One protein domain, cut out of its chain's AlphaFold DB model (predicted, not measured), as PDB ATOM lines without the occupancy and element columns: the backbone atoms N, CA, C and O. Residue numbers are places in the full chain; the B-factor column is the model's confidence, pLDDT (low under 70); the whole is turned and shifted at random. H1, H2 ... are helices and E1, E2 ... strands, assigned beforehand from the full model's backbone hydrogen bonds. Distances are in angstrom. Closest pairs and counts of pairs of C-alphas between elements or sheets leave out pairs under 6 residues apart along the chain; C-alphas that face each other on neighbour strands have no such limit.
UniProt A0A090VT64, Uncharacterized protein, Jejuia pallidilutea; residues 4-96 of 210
ATOM      1  N   GLN A   4     229.203 146.466 143.468       45.44
ATOM      2  CA  GLN A   4     230.666 146.398 143.635       45.44
ATOM      3  C   GLN A   4     231.160 147.082 144.922       45.44
ATOM      4  O   GLN A   4     232.319 146.942 145.285       45.44
ATOM      5  N   TYR A   5     230.279 147.836 145.583       53.06
ATOM      6  CA  TYR A   5     230.540 148.568 146.823       53.06
ATOM      7  C   TYR A   5     229.861 147.933 148.035       53.06
ATOM      8  O   TYR A   5     229.992 148.429 149.151       53.06
ATOM      9  N   ALA A   6     229.095 146.863 147.816       57.75
ATOM     10  CA  ALA A   6     228.472 146.127 148.895       57.75
ATOM     11  C   ALA A   6     229.536 145.249 149.557       57.75
ATOM     12  O   ALA A   6     230.046 144.314 148.938       57.75
ATOM     13  N   ILE A   7     229.851 145.531 150.821       63.44
ATOM     14  CA  ILE A   7     230.526 144.548 151.661       63.44
ATOM     15  C   ILE A   7     229.495 143.455 151.937       63.44
ATOM     16  O   ILE A   7     228.509 143.680 152.644       63.44
ATOM     17  N   THR A   8     229.692 142.277 151.355       61.50
ATOM     18  CA  THR A   8     228.952 141.091 151.781       61.50
ATOM     19  C   THR A   8     229.530 140.686 153.121       61.50
ATOM     20  O   THR A   8     230.599 140.086 153.165       61.50
ATOM     21  N   PHE A   9     228.851 141.061 154.204       62.88
ATOM     22  CA  PHE A   9     229.239 140.608 155.528       62.88
ATOM     23  C   PHE A   9     229.131 139.086 155.577       62.88
ATOM     24  O   PHE A   9     228.030 138.530 155.516       62.88
ATOM     25  N   ASN A  10     230.276 138.430 155.689       64.62
ATOM     26  CA  ASN A  10     230.342 137.013 155.988       64.62
ATOM     27  C   ASN A  10     230.602 136.872 157.483       64.62
ATOM     28  O   ASN A  10     231.619 137.343 157.991       64.62
ATOM     29  N   GLU A  11     229.666 136.256 158.201       58.03
ATOM     30  CA  GLU A  11     229.899 135.917 159.600       58.03
ATOM     31  C   GLU A  11     231.026 134.875 159.669       58.03
ATOM     32  O   GLU A  11     230.953 133.827 159.030       58.03
ATOM     33  N   GLY A  12     232.088 135.190 160.405       61.62
ATOM     34  CA  GLY A  12     233.302 134.383 160.495       61.62
ATOM     35  C   GLY A  12     234.174 134.823 161.675       61.62
ATOM     36  O   GLY A  12     233.763 135.714 162.424       61.62
ATOM     37  N   PRO A  13     235.360 134.215 161.863       63.78
ATOM     38  CA  PRO A  13     236.263 134.536 162.972       63.78
ATOM     39  C   PRO A  13     236.632 136.025 163.021       63.78
ATOM     40  O   PRO A  13     236.613 136.634 164.090       63.78
ATOM     41  N   ASN A  14     236.842 136.627 161.845       78.94
ATOM     42  CA  ASN A  14     237.203 138.030 161.689       78.94
ATOM     43  C   ASN A  14     236.038 138.827 161.095       78.94
ATOM     44  O   ASN A  14     235.760 138.808 159.897       78.94
ATOM     45  N   ARG A  15     235.318 139.538 161.967       80.69
ATOM     46  CA  ARG A  15     234.143 140.357 161.600       80.69
ATOM     47  C   ARG A  15     234.483 141.827 161.350       80.69
ATOM     48  O   ARG A  15     233.574 142.637 161.193       80.69
ATOM     49  N   TRP A  16     235.766 142.162 161.356       90.56
ATOM     50  CA  TRP A  16     236.250 143.533 161.287       90.56
ATOM     51  C   TRP A  16     236.311 144.041 159.848       90.56
ATOM     52  O   TRP A  16     236.497 143.275 158.898       90.56
ATOM     53  N   ILE A  17     236.144 145.347 159.698       92.19
ATOM     54  CA  ILE A  17     236.480 146.088 158.486       92.19
ATOM     55  C   ILE A  17     237.883 146.644 158.677       92.19
ATOM     56  O   ILE A  17     238.181 147.183 159.739       92.19
ATOM     57  N   ILE A  18     238.718 146.529 157.653       93.88
ATOM     58  CA  ILE A  18     240.052 147.120 157.622       93.88
ATOM     59  C   ILE A  18     240.153 148.114 156.473       93.88
ATOM     60  O   ILE A  18     239.517 147.932 155.423       93.88
ATOM     61  N   ASP A  19     240.945 149.151 156.682       93.56
ATOM     62  CA  ASP A  19     241.322 150.091 155.643       93.56
ATOM     63  C   ASP A  19     242.390 149.454 154.755       93.56
ATOM     64  O   ASP A  19     243.267 148.726 155.209       93.56
ATOM     65  N   VAL A  20     242.288 149.698 153.453       92.19
ATOM     66  CA  VAL A  20     243.225 149.189 152.451       92.19
ATOM     67  C   VAL A  20     243.518 150.264 151.412       92.19
ATOM     68  O   VAL A  20     242.690 151.151 151.180       92.19
ATOM     69  N   PRO A  21     244.657 150.189 150.706       91.56
ATOM     70  CA  PRO A  21     244.939 151.115 149.623       91.56
ATOM     71  C   PRO A  21     243.802 151.172 148.592       91.56
ATOM     72  O   PRO A  21     243.285 150.154 148.128       91.56
ATOM     73  N   VAL A  22     243.432 152.390 148.199       91.44
ATOM     74  CA  VAL A  22     242.440 152.631 147.146       91.44
ATOM     75  C   VAL A  22     242.974 152.093 145.818       91.44
ATOM     76  O   VAL A  22     244.053 152.472 145.361       91.44
ATOM     77  N   THR A  23     242.190 151.247 145.153       89.81
ATOM     78  CA  THR A  23     242.519 150.690 143.833       89.81
ATOM     79  C   THR A  23     241.391 150.932 142.832       89.81
ATOM     80  O   THR A  23     240.298 151.375 143.182       89.81
ATOM     81  N   GLN A  24     241.625 150.626 141.550       88.62
ATOM     82  CA  GLN A  24     240.562 150.706 140.536       88.62
ATOM     83  C   GLN A  24     239.406 149.735 140.822       88.62
ATOM     84  O   GLN A  24     238.261 150.033 140.487       88.62
ATOM     85  N   THR A  25     239.701 148.582 141.430       85.81
ATOM     86  CA  THR A  25     238.718 147.547 141.776       85.81
ATOM     87  C   THR A  25     238.132 147.726 143.177       85.81
ATOM     88  O   THR A  25     237.021 147.263 143.412       85.81
ATOM     89  N   ASN A  26     238.820 148.441 144.075       87.50
ATOM     90  CA  ASN A  26     238.314 148.873 145.378       87.50
ATOM     91  C   ASN A  26     238.572 150.375 145.595       87.50
ATOM     92  O   ASN A  26     239.533 150.750 146.270       87.50
ATOM     93  N   PRO A  27     237.732 151.260 145.035       87.62
ATOM     94  CA  PRO A  27     237.959 152.691 145.148       87.62
ATOM     95  C   PRO A  27     237.475 153.277 146.488       87.62
ATOM     96  O   PRO A  27     237.628 154.475 146.697       87.62
ATOM     97  N   LEU A  28     236.864 152.471 147.370       88.06
ATOM     98  CA  LEU A  28     236.419 152.918 148.695       88.06
ATOM     99  C   LEU A  28     237.525 152.836 149.751       88.06
ATOM    100  O   LEU A  28     237.447 153.552 150.740       88.06
ATOM    101  N   GLY A  29     238.552 152.013 149.521       90.75
ATOM    102  CA  GLY A  29     239.715 151.938 150.409       90.75
ATOM    103  C   GLY A  29     239.459 151.205 151.725       90.75
ATOM    104  O   GLY A  29     240.168 151.431 152.691       90.75
ATOM    105  N   PHE A  30     238.460 150.326 151.774       91.62
ATOM    106  CA  PHE A  30     238.236 149.425 152.904       91.62
ATOM    107  C   PHE A  30     237.681 148.087 152.418       91.62
ATOM    108  O   PHE A  30     237.148 147.985 151.306       91.62
ATOM    109  N   ARG A  31     237.796 147.045 153.239       91.38
ATOM    110  CA  ARG A  31     237.177 145.734 152.995       91.38
ATOM    111  C   ARG A  31     236.930 144.992 154.301       91.38
ATOM    112  O   ARG A  31     237.478 145.342 155.338       91.38
ATOM    113  N   GLN A  32     236.131 143.931 154.234       89.19
ATOM    114  CA  GLN A  32     236.087 142.980 155.336       89.19
ATOM    115  C   GLN A  32     237.434 142.246 155.442       89.19
ATOM    116  O   GLN A  32     238.045 141.884 154.429       89.19
ATOM    117  N   MET A  33     237.871 142.047 156.678       90.50
ATOM    118  CA  MET A  33     239.012 141.217 157.032       90.50
ATOM    119  C   MET A  33     238.738 139.751 156.659       90.50
ATOM    120  O   MET A  33     237.607 139.272 156.786       90.50
ATOM    121  N   THR A  34     239.745 139.037 156.167       88.88
ATOM    122  CA  THR A  34     239.637 137.600 155.870       88.88
ATOM    123  C   THR A  34     239.912 136.771 157.124       88.88
ATOM    124  O   THR A  34     240.378 137.298 158.131       88.88
ATOM    125  N   GLU A  35     239.578 135.479 157.110       86.62
ATOM    126  CA  GLU A  35     239.732 134.612 158.290       86.62
ATOM    127  C   GLU A  35     241.190 134.355 158.693       86.62
ATOM    128  O   GLU A  35     241.445 134.089 159.865       86.62
ATOM    129  N   ASP A  36     242.123 134.483 157.749       87.44
ATOM    130  CA  ASP A  36     243.549 134.229 157.967       87.44
ATOM    131  C   ASP A  36     244.313 135.465 158.464       87.44
ATOM    132  O   ASP A  36     245.454 135.355 158.904       87.44
ATOM    133  N   GLU A  37     243.698 136.645 158.402       92.94
ATOM    134  CA  GLU A  37     244.314 137.902 158.829       92.94
ATOM    135  C   GLU A  37     244.282 138.050 160.348       92.94
ATOM    136  O   GLU A  37     243.435 137.471 161.034       92.94
ATOM    137  N   LEU A  38     245.181 138.864 160.895       93.31
ATOM    138  CA  LEU A  38     245.312 139.034 162.343       93.31
ATOM    139  C   LEU A  38     245.238 140.505 162.745       93.31
ATOM    140  O   LEU A  38     245.565 141.391 161.967       93.31
ATOM    141  N   LEU A  39     244.802 140.765 163.976       93.31
ATOM    142  CA  LEU A  39     244.952 142.076 164.606       93.31
ATOM    143  C   LEU A  39     246.174 142.054 165.513       93.31
ATOM    144  O   LEU A  39     246.420 141.063 166.209       93.31
ATOM    145  N   VAL A  40     246.920 143.153 165.542       92.56
ATOM    146  CA  VAL A  40     248.067 143.269 166.445       92.56
ATOM    147  C   VAL A  40     247.581 143.420 167.886       92.56
ATOM    148  O   VAL A  40     246.629 144.143 168.163       92.56
ATOM    149  N   LEU A  41     248.253 142.777 168.843       88.62
ATOM    150  CA  LEU A  41     247.870 142.850 170.265       88.62
ATOM    151  C   LEU A  41     247.920 144.274 170.838       88.62
ATOM    152  O   LEU A  41     247.238 144.573 171.815       88.62
ATOM    153  N   THR A  42     248.730 145.146 170.238       89.81
ATOM    154  CA  THR A  42     248.902 146.545 170.644       89.81
ATOM    155  C   THR A  42     247.826 147.480 170.096       89.81
ATOM    156  O   THR A  42     247.899 148.679 170.364       89.81
ATOM    157  N   ILE A  43     246.859 146.964 169.328       93.44
ATOM    158  CA  ILE A  43     245.724 147.746 168.829       93.44
ATOM    159  C   ILE A  43     244.961 148.381 170.000       93.44
ATOM    160  O   ILE A  43     244.810 147.771 171.064       93.44
ATOM    161  N   ASP A  44     244.470 149.605 169.797       94.44
ATOM    162  CA  ASP A  44     243.700 150.344 170.798       94.44
ATOM    163  C   ASP A  44     242.389 149.609 171.134       94.44
ATOM    164  O   ASP A  44     241.412 149.615 170.378       94.44
ATOM    165  N   GLN A  45     242.385 148.950 172.293       91.38
ATOM    166  CA  GLN A  45     241.258 148.151 172.772       91.38
ATOM    167  C   GLN A  45     240.039 149.012 173.129       91.38
ATOM    168  O   GLN A  45     238.904 148.560 172.957       91.38
ATOM    169  N   ASP A  46     240.249 150.248 173.594       93.88
ATOM    170  CA  ASP A  46     239.152 151.165 173.905       93.88
ATOM    171  C   ASP A  46     238.493 151.636 172.603       93.88
ATOM    172  O   ASP A  46     237.264 151.671 172.503       93.88
ATOM    173  N   ALA A  47     239.291 151.913 171.568       92.25
ATOM    174  CA  ALA A  47     238.776 152.227 170.238       92.25
ATOM    175  C   ALA A  47     237.985 151.053 169.639       92.25
ATOM    176  O   ALA A  47     236.886 151.267 169.120       92.25
ATOM    177  N   LEU A  48     238.477 149.811 169.761       90.50
ATOM    178  CA  LEU A  48     237.737 148.608 169.340       90.50
ATOM    179  C   LEU A  48     236.375 148.511 170.037       90.50
ATOM    180  O   LEU A  48     235.355 148.289 169.381       90.50
ATOM    181  N   ALA A  49     236.329 148.742 171.353       88.31
ATOM    182  CA  ALA A  49     235.082 148.741 172.118       88.31
ATOM    183  C   ALA A  49     234.110 149.861 171.694       88.31
ATOM    184  O   ALA A  49     232.896 149.726 171.868       88.31
ATOM    185  N   LEU A  50     234.630 150.947 171.117       88.44
ATOM    186  CA  LEU A  50     233.869 152.085 170.597       88.44
ATOM    187  C   LEU A  50     233.574 151.997 169.089       88.44
ATOM    188  O   LEU A  50     233.038 152.947 168.518       88.44
ATOM    189  N   GLY A  51     233.856 150.857 168.450       87.50
ATOM    190  CA  GLY A  51     233.476 150.585 167.063       87.50
ATOM    191  C   GLY A  51     234.582 150.794 166.028       87.50
ATOM    192  O   GLY A  51     234.273 150.911 164.840       87.50
ATOM    193  N   TYR A  52     235.850 150.836 166.433       92.88
ATOM    194  CA  TYR A  52     236.976 150.672 165.510       92.88
ATOM    195  C   TYR A  52     236.915 149.296 164.834       92.88
ATOM    196  O   TYR A  52     236.629 148.289 165.481       92.88
ATOM    197  N   GLY A  53     237.084 149.269 163.517       92.62
ATOM    198  CA  GLY A  53     236.840 148.106 162.665       92.62
ATOM    199  C   GLY A  53     235.381 147.821 162.338       92.62
ATOM    200  O   GLY A  53     235.059 146.704 161.932       92.62
ATOM    201  N   THR A  54     234.474 148.782 162.528       88.94
ATOM    202  CA  THR A  54     233.033 148.591 162.290       88.94
ATOM    203  C   THR A  54     232.404 149.783 161.563       88.94
ATOM    204  O   THR A  54     233.084 150.723 161.160       88.94
ATOM    205  N   VAL A  55     231.083 149.746 161.368       86.44
ATOM    206  CA  VAL A  55     230.310 150.882 160.848       86.44
ATOM    207  C   VAL A  55     229.658 151.625 162.012       86.44
ATOM    208  O   VAL A  55     228.896 151.036 162.781       86.44
ATOM    209  N   ALA A  56     229.892 152.930 162.110       86.12
ATOM    210  CA  ALA A  56     229.242 153.799 163.082       86.12
ATOM    211  C   ALA A  56     227.754 153.999 162.734       86.12
ATOM    212  O   ALA A  56     227.392 154.705 161.793       86.12
ATOM    213  N   LEU A  57     226.857 153.387 163.510       86.50
ATOM    214  CA  LEU A  57     225.410 153.424 163.266       86.50
ATOM    215  C   LEU A  57     224.735 154.647 163.905       86.50
ATOM    216  O   LEU A  57     223.973 154.522 164.866       86.50
ATOM    217  N   THR A  58     224.991 155.844 163.371       89.81
ATOM    218  CA  THR A  58     224.259 157.053 163.795       89.81
ATOM    219  C   THR A  58     222.790 157.005 163.337       89.81
ATOM    220  O   THR A  58     222.461 156.268 162.401       89.81
ATOM    221  N   PRO A  59     221.875 157.789 163.943       94.62
ATOM    222  CA  PRO A  59     220.483 157.864 163.493       94.62
ATOM    223  C   PRO A  59     220.334 158.197 162.001       94.62
ATOM    224  O   PRO A  59     219.479 157.630 161.321       94.62
ATOM    225  N   GLU A  60     221.190 159.073 161.475       93.62
ATOM    226  CA  GLU A  60     221.203 159.465 160.066       93.62
ATOM    227  C   GLU A  60     221.668 158.306 159.175       93.62
ATOM    228  O   GLU A  60     221.038 158.026 158.154       93.62
ATOM    229  N   VAL A  61     222.714 157.575 159.582       90.81
ATOM    230  CA  VAL A  61     223.178 156.367 158.878       90.81
ATOM    231  C   VAL A  61     222.071 155.312 158.856       90.81
ATOM    232  O   VAL A  61     221.747 154.780 157.794       90.81
ATOM    233  N   LEU A  62     221.415 155.060 159.993       91.88
ATOM    234  CA  LEU A  62     220.296 154.117 160.097       91.88
ATOM    235  C   LEU A  62     219.116 154.503 159.198       91.88
ATOM    236  O   LEU A  62     218.489 153.627 158.602       91.88
ATOM    237  N   GLN A  63     218.828 155.798 159.053       93.75
ATOM    238  CA  GLN A  63     217.784 156.272 158.147       93.75
ATOM    239  C   GLN A  63     218.111 155.939 156.685       93.75
ATOM    240  O   GLN A  63     217.233 155.479 155.949       93.75
ATOM    241  N   VAL A  64     219.365 156.129 156.263       91.06
ATOM    242  CA  VAL A  64     219.802 155.787 154.900       91.06
ATOM    243  C   VAL A  64     219.800 154.272 154.682       91.06
ATOM    244  O   VAL A  64     219.326 153.808 153.645       91.06
ATOM    245  N   LEU A  65     220.250 153.485 155.663       88.25
ATOM    246  CA  LEU A  65     220.173 152.022 155.596       88.25
ATOM    247  C   LEU A  65     218.717 151.535 155.498       88.25
ATOM    248  O   LEU A  65     218.421 150.647 154.700       88.25
ATOM    249  N   GLY A  66     217.789 152.152 156.234       91.06
ATOM    250  CA  GLY A  66     216.355 151.860 156.142       91.06
ATOM    251  C   GLY A  66     215.755 152.195 154.772       91.06
ATOM    252  O   GLY A  66     214.960 151.415 154.245       91.06
ATOM    253  N   LEU A  67     216.170 153.311 154.160       91.06
ATOM    254  CA  LEU A  67     215.791 153.672 152.788       91.06
ATOM    255  C   LEU A  67     216.242 152.596 151.788       91.06
ATOM    256  O   LEU A  67     215.447 152.165 150.953       91.06
ATOM    257  N   LEU A  68     217.490 152.133 151.904       88.00
ATOM    258  CA  LEU A  68     218.053 151.078 151.056       88.00
ATOM    259  C   LEU A  68     217.319 149.739 151.228       88.00
ATOM    260  O   LEU A  68     217.003 149.086 150.234       88.00
ATOM    261  N   GLN A  69     216.982 149.348 152.463       88.38
ATOM    262  CA  GLN A  69     216.230 148.113 152.748       88.38
ATOM    263  C   GLN A  69     214.830 148.101 152.119       88.38
ATOM    264  O   GLN A  69     214.320 147.041 151.762       88.38
ATOM    265  N   GLN A  70     214.213 149.271 151.952       92.19
ATOM    266  CA  GLN A  70     212.909 149.427 151.299       92.19
ATOM    267  C   GLN A  70     213.012 149.546 149.766       92.19
ATOM    268  O   GLN A  70     212.004 149.772 149.099       92.19
ATOM    269  N   GLY A  71     214.215 149.401 149.195       88.19
ATOM    270  CA  GLY A  71     214.470 149.538 147.758       88.19
ATOM    271  C   GLY A  71     214.538 150.987 147.266       88.19
ATOM    272  O   GLY A  71     214.439 151.228 146.063       88.19
ATOM    273  N   GLY A  72     214.678 151.955 148.174       90.12
ATOM    274  CA  GLY A  72     214.850 153.364 147.839       90.12
ATOM    275  C   GLY A  72     216.264 153.688 147.349       90.12
ATOM    276  O   GLY A  72     217.237 153.029 147.710       90.12
ATOM    277  N   THR A  73     216.381 154.742 146.540       91.50
ATOM    278  CA  THR A  73     217.668 155.228 146.026       91.50
ATOM    279  C   THR A  73     218.166 156.393 146.887       91.50
ATOM    280  O   THR A  73     217.482 157.418 146.934       91.50
ATOM    281  N   PRO A  74     219.329 156.283 147.554       92.19
ATOM    282  CA  PRO A  74     219.902 157.394 148.305       92.19
ATOM    283  C   PRO A  74     220.395 158.506 147.372       92.19
ATOM    284  O   PRO A  74     220.841 158.259 146.249       92.19
ATOM    285  N   THR A  75     220.343 159.741 147.863       94.88
ATOM    286  CA  THR A  75     221.047 160.887 147.262       94.88
ATOM    287  C   THR A  75     222.571 160.704 147.352       94.88
ATOM    288  O   THR A  75     223.037 159.919 148.184       94.88
ATOM    289  N   PRO A  76     223.374 161.421 146.540       91.50
ATOM    290  CA  PRO A  76     224.834 161.396 146.660       91.50
ATOM    291  C   PRO A  76     225.332 161.705 148.080       91.50
ATOM    292  O   PRO A  76     226.234 161.035 148.575       91.50
ATOM    293  N   GLU A  77     224.701 162.656 148.768       93.19
ATOM    294  CA  GLU A  77     225.042 163.042 150.139       93.19
ATOM    295  C   GLU A  77     224.732 161.919 151.140       93.19
ATOM    296  O   GLU A  77     225.539 161.626 152.019       93.19
ATOM    297  N   GLN A  78     223.591 161.241 150.985       92.06
ATOM    298  CA  GLN A  78     223.222 160.084 151.809       92.06
ATOM    299  C   GLN A  78     224.135 158.878 151.558       92.06
ATOM    300  O   GLN A  78     224.480 158.166 152.497       92.06
ATOM    301  N   ALA A  79     224.541 158.647 150.309       88.00
ATOM    302  CA  ALA A  79     225.506 157.602 149.985       88.00
ATOM    303  C   ALA A  79     226.868 157.889 150.635       88.00
ATOM    304  O   ALA A  79     227.449 157.003 151.260       88.00
ATOM    305  N   GLN A  80     227.338 159.140 150.561       88.75
ATOM    306  CA  GLN A  80     228.585 159.551 151.202       88.75
ATOM    307  C   GLN A  80     228.524 159.415 152.728       88.75
ATOM    308  O   GLN A  80     229.520 159.031 153.332       88.75
ATOM    309  N   LEU A  81     227.369 159.683 153.344       90.88
ATOM    310  CA  LEU A  81     227.171 159.508 154.783       90.88
ATOM    311  C   LEU A  81     227.411 158.058 155.227       90.88
ATOM    312  O   LEU A  81     228.088 157.835 156.224       90.88
ATOM    313  N   VAL A  82     226.884 157.075 154.491       87.81
ATOM    314  CA  VAL A  82     227.071 155.651 154.823       87.81
ATOM    315  C   VAL A  82     228.522 155.220 154.620       87.81
ATOM    316  O   VAL A  82     229.053 154.480 155.441       87.81
ATOM    317  N   ILE A  83     229.179 155.704 153.562       87.62
ATOM    318  CA  ILE A  83     230.595 155.405 153.298       87.62
ATOM    319  C   ILE A  83     231.488 156.011 154.389       87.62
ATOM    320  O   ILE A  83     232.358 155.328 154.911       87.62
ATOM    321  N   ALA A  84     231.252 157.268 154.773       88.12
ATOM    322  CA  ALA A  84     232.028 157.960 155.807       88.12
ATOM    323  C   ALA A  84     231.792 157.415 157.226       88.12
ATOM    324  O   ALA A  84     232.546 157.737 158.137       88.12
ATOM    325  N   ALA A  85     230.740 156.621 157.424       89.56
ATOM    326  CA  ALA A  85     230.468 155.954 158.689       89.56
ATOM    327  C   ALA A  85     231.309 154.683 158.891       89.56
ATOM    328  O   ALA A  85     231.282 154.113 159.981       89.56
ATOM    329  N   VAL A  86     232.026 154.215 157.865       90.44
ATOM    330  CA  VAL A  86     232.967 153.102 158.000       90.44
ATOM    331  C   VAL A  86     234.188 153.581 158.780       90.44
ATOM    332  O   VAL A  86     234.842 154.541 158.388       90.44
ATOM    333  N   ASN A  87     234.470 152.906 159.888       91.56
ATOM    334  CA  ASN A  87     235.621 153.146 160.745       91.56
ATOM    335  C   ASN A  87     236.519 151.908 160.669       91.56
ATOM    336  O   ASN A  87     236.486 151.076 161.577       91.56
ATOM    337  N   GLY A  88     237.194 151.713 159.533       93.62
ATOM    338  CA  GLY A  88     238.047 150.548 159.309       93.62
ATOM    339  C   GLY A  88     239.254 150.548 160.242       93.62
ATOM    340  O   GLY A  88     239.667 151.595 160.725       93.62
ATOM    341  N   ILE A  89     239.784 149.363 160.542       95.94
ATOM    342  CA  ILE A  89     241.066 149.224 161.237       95.94
ATOM    343  C   ILE A  89     242.175 149.662 160.290       95.94
ATOM    344  O   ILE A  89     242.265 149.147 159.176       95.94
ATOM    345  N   ASP A  90     243.005 150.594 160.746       95.38
ATOM    346  CA  ASP A  90     244.175 151.069 160.025       95.38
ATOM    347  C   ASP A  90     245.131 149.910 159.720       95.38
ATOM    348  O   ASP A  90     245.350 149.027 160.550       95.38
ATOM    349  N   ASP A  91     245.798 150.007 158.573       93.06
ATOM    350  CA  ASP A  91     246.846 149.095 158.100       93.06
ATOM    351  C   ASP A  91     247.849 148.698 159.203       93.06
ATOM    352  O   ASP A  91     248.094 147.527 159.445       93.06
ATOM    353  N   LYS A  92     248.327 149.667 159.997       94.19
ATOM    354  CA  LYS A  92     249.293 149.441 161.093       94.19
ATOM    355  C   LYS A  92     248.802 148.527 162.229       94.19
ATOM    356  O   LYS A  92     249.609 148.114 163.061       94.19
ATOM    357  N   ASP A  93     247.492 148.327 162.341       96.25
ATOM    358  CA  ASP A  93     246.854 147.597 163.437       96.25
ATOM    359  C   ASP A  93     246.328 146.215 163.002       96.25
ATOM    360  O   ASP A  93     245.872 145.428 163.841       96.25
ATOM    361  N   ALA A  94     246.410 145.904 161.709       95.19
ATOM    362  CA  ALA A  94     246.090 144.606 161.136       95.19
ATOM    363  C   ALA A  94     247.333 143.998 160.472       95.19
ATOM    364  O   ALA A  94     248.307 144.684 160.199       95.19
ATOM    365  N   LEU A  95     247.309 142.684 160.270       95.25
ATOM    366  CA  LEU A  95     248.261 141.962 159.439       95.25
ATOM    367  C   LEU A  95     247.474 141.266 158.341       95.25
ATOM    368  O   LEU A  95     246.644 140.391 158.633       95.25
ATOM    369  N   ASP A  96     247.724 141.666 157.101       93.00
ATOM    370  CA  ASP A  96     247.105 141.047 155.943       93.00
ATOM    371  C   ASP A  96     247.785 139.716 155.555       93.00
ATOM    372  O   ASP A  96     248.803 139.297 156.117       93.00
TER     373      ASP A  96
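Overview. This is residues 4 to 96 of the 210 residues of an uncharacterized protein of Jejuia pallidilutea (UniProt A0A090VT64). What does the model look like? With little regular structure, it is loops round a small hairpin, E1 and E2, near the middle, with H2 and H3 together at one end and short H1 apart from both. What makes it up? The 93 printed residues, 31 in named elements, mostly helix, run E1, E2, H1, H2, H3, the strands antiparallel. They are compact: radius of gyration of the C-alphas 14.0 A, spans 40 by 31 by 22 A.

Along the chain. Where are the strands? E1, residues 17 to 19, 6.9 A, begins at C-alpha (236.480, 146.088, 158.486); E2 is residues 30 to 32, 7.2 A. And the helices? H1 is residues 45 to 49, 6.2 A; H2, 59 to 69, 15.1 A; H3, 76 to 84, 12.1 A, ends at C-alpha (232.028, 157.960, 155.807).

Arrangement. How do E1 and E2 pair? In this hairpin, antiparallel at 150 degrees, N 18 and O 31 are within hydrogen-bond range, 2.9 A. How do the helices stand? H2 and H3 touch, closest C-alphas Val 61 and Val 82, 5.7 A, opposite ways at a steep tilt of 68 degrees, only just short of about perpendicular. In H1, H2 and H3 every O i to N i+4 pair is within hydrogen-bond range.

Size, cuts and confidence. How large is it? The farthest C-alphas, Thr 42 and Gly 72, are 41.5 A apart, and the printed part has no cut. Which link is long, and where is confidence low? E2 to H1 is long, 12 residues; residues 4 to 13 have pLDDT under 70.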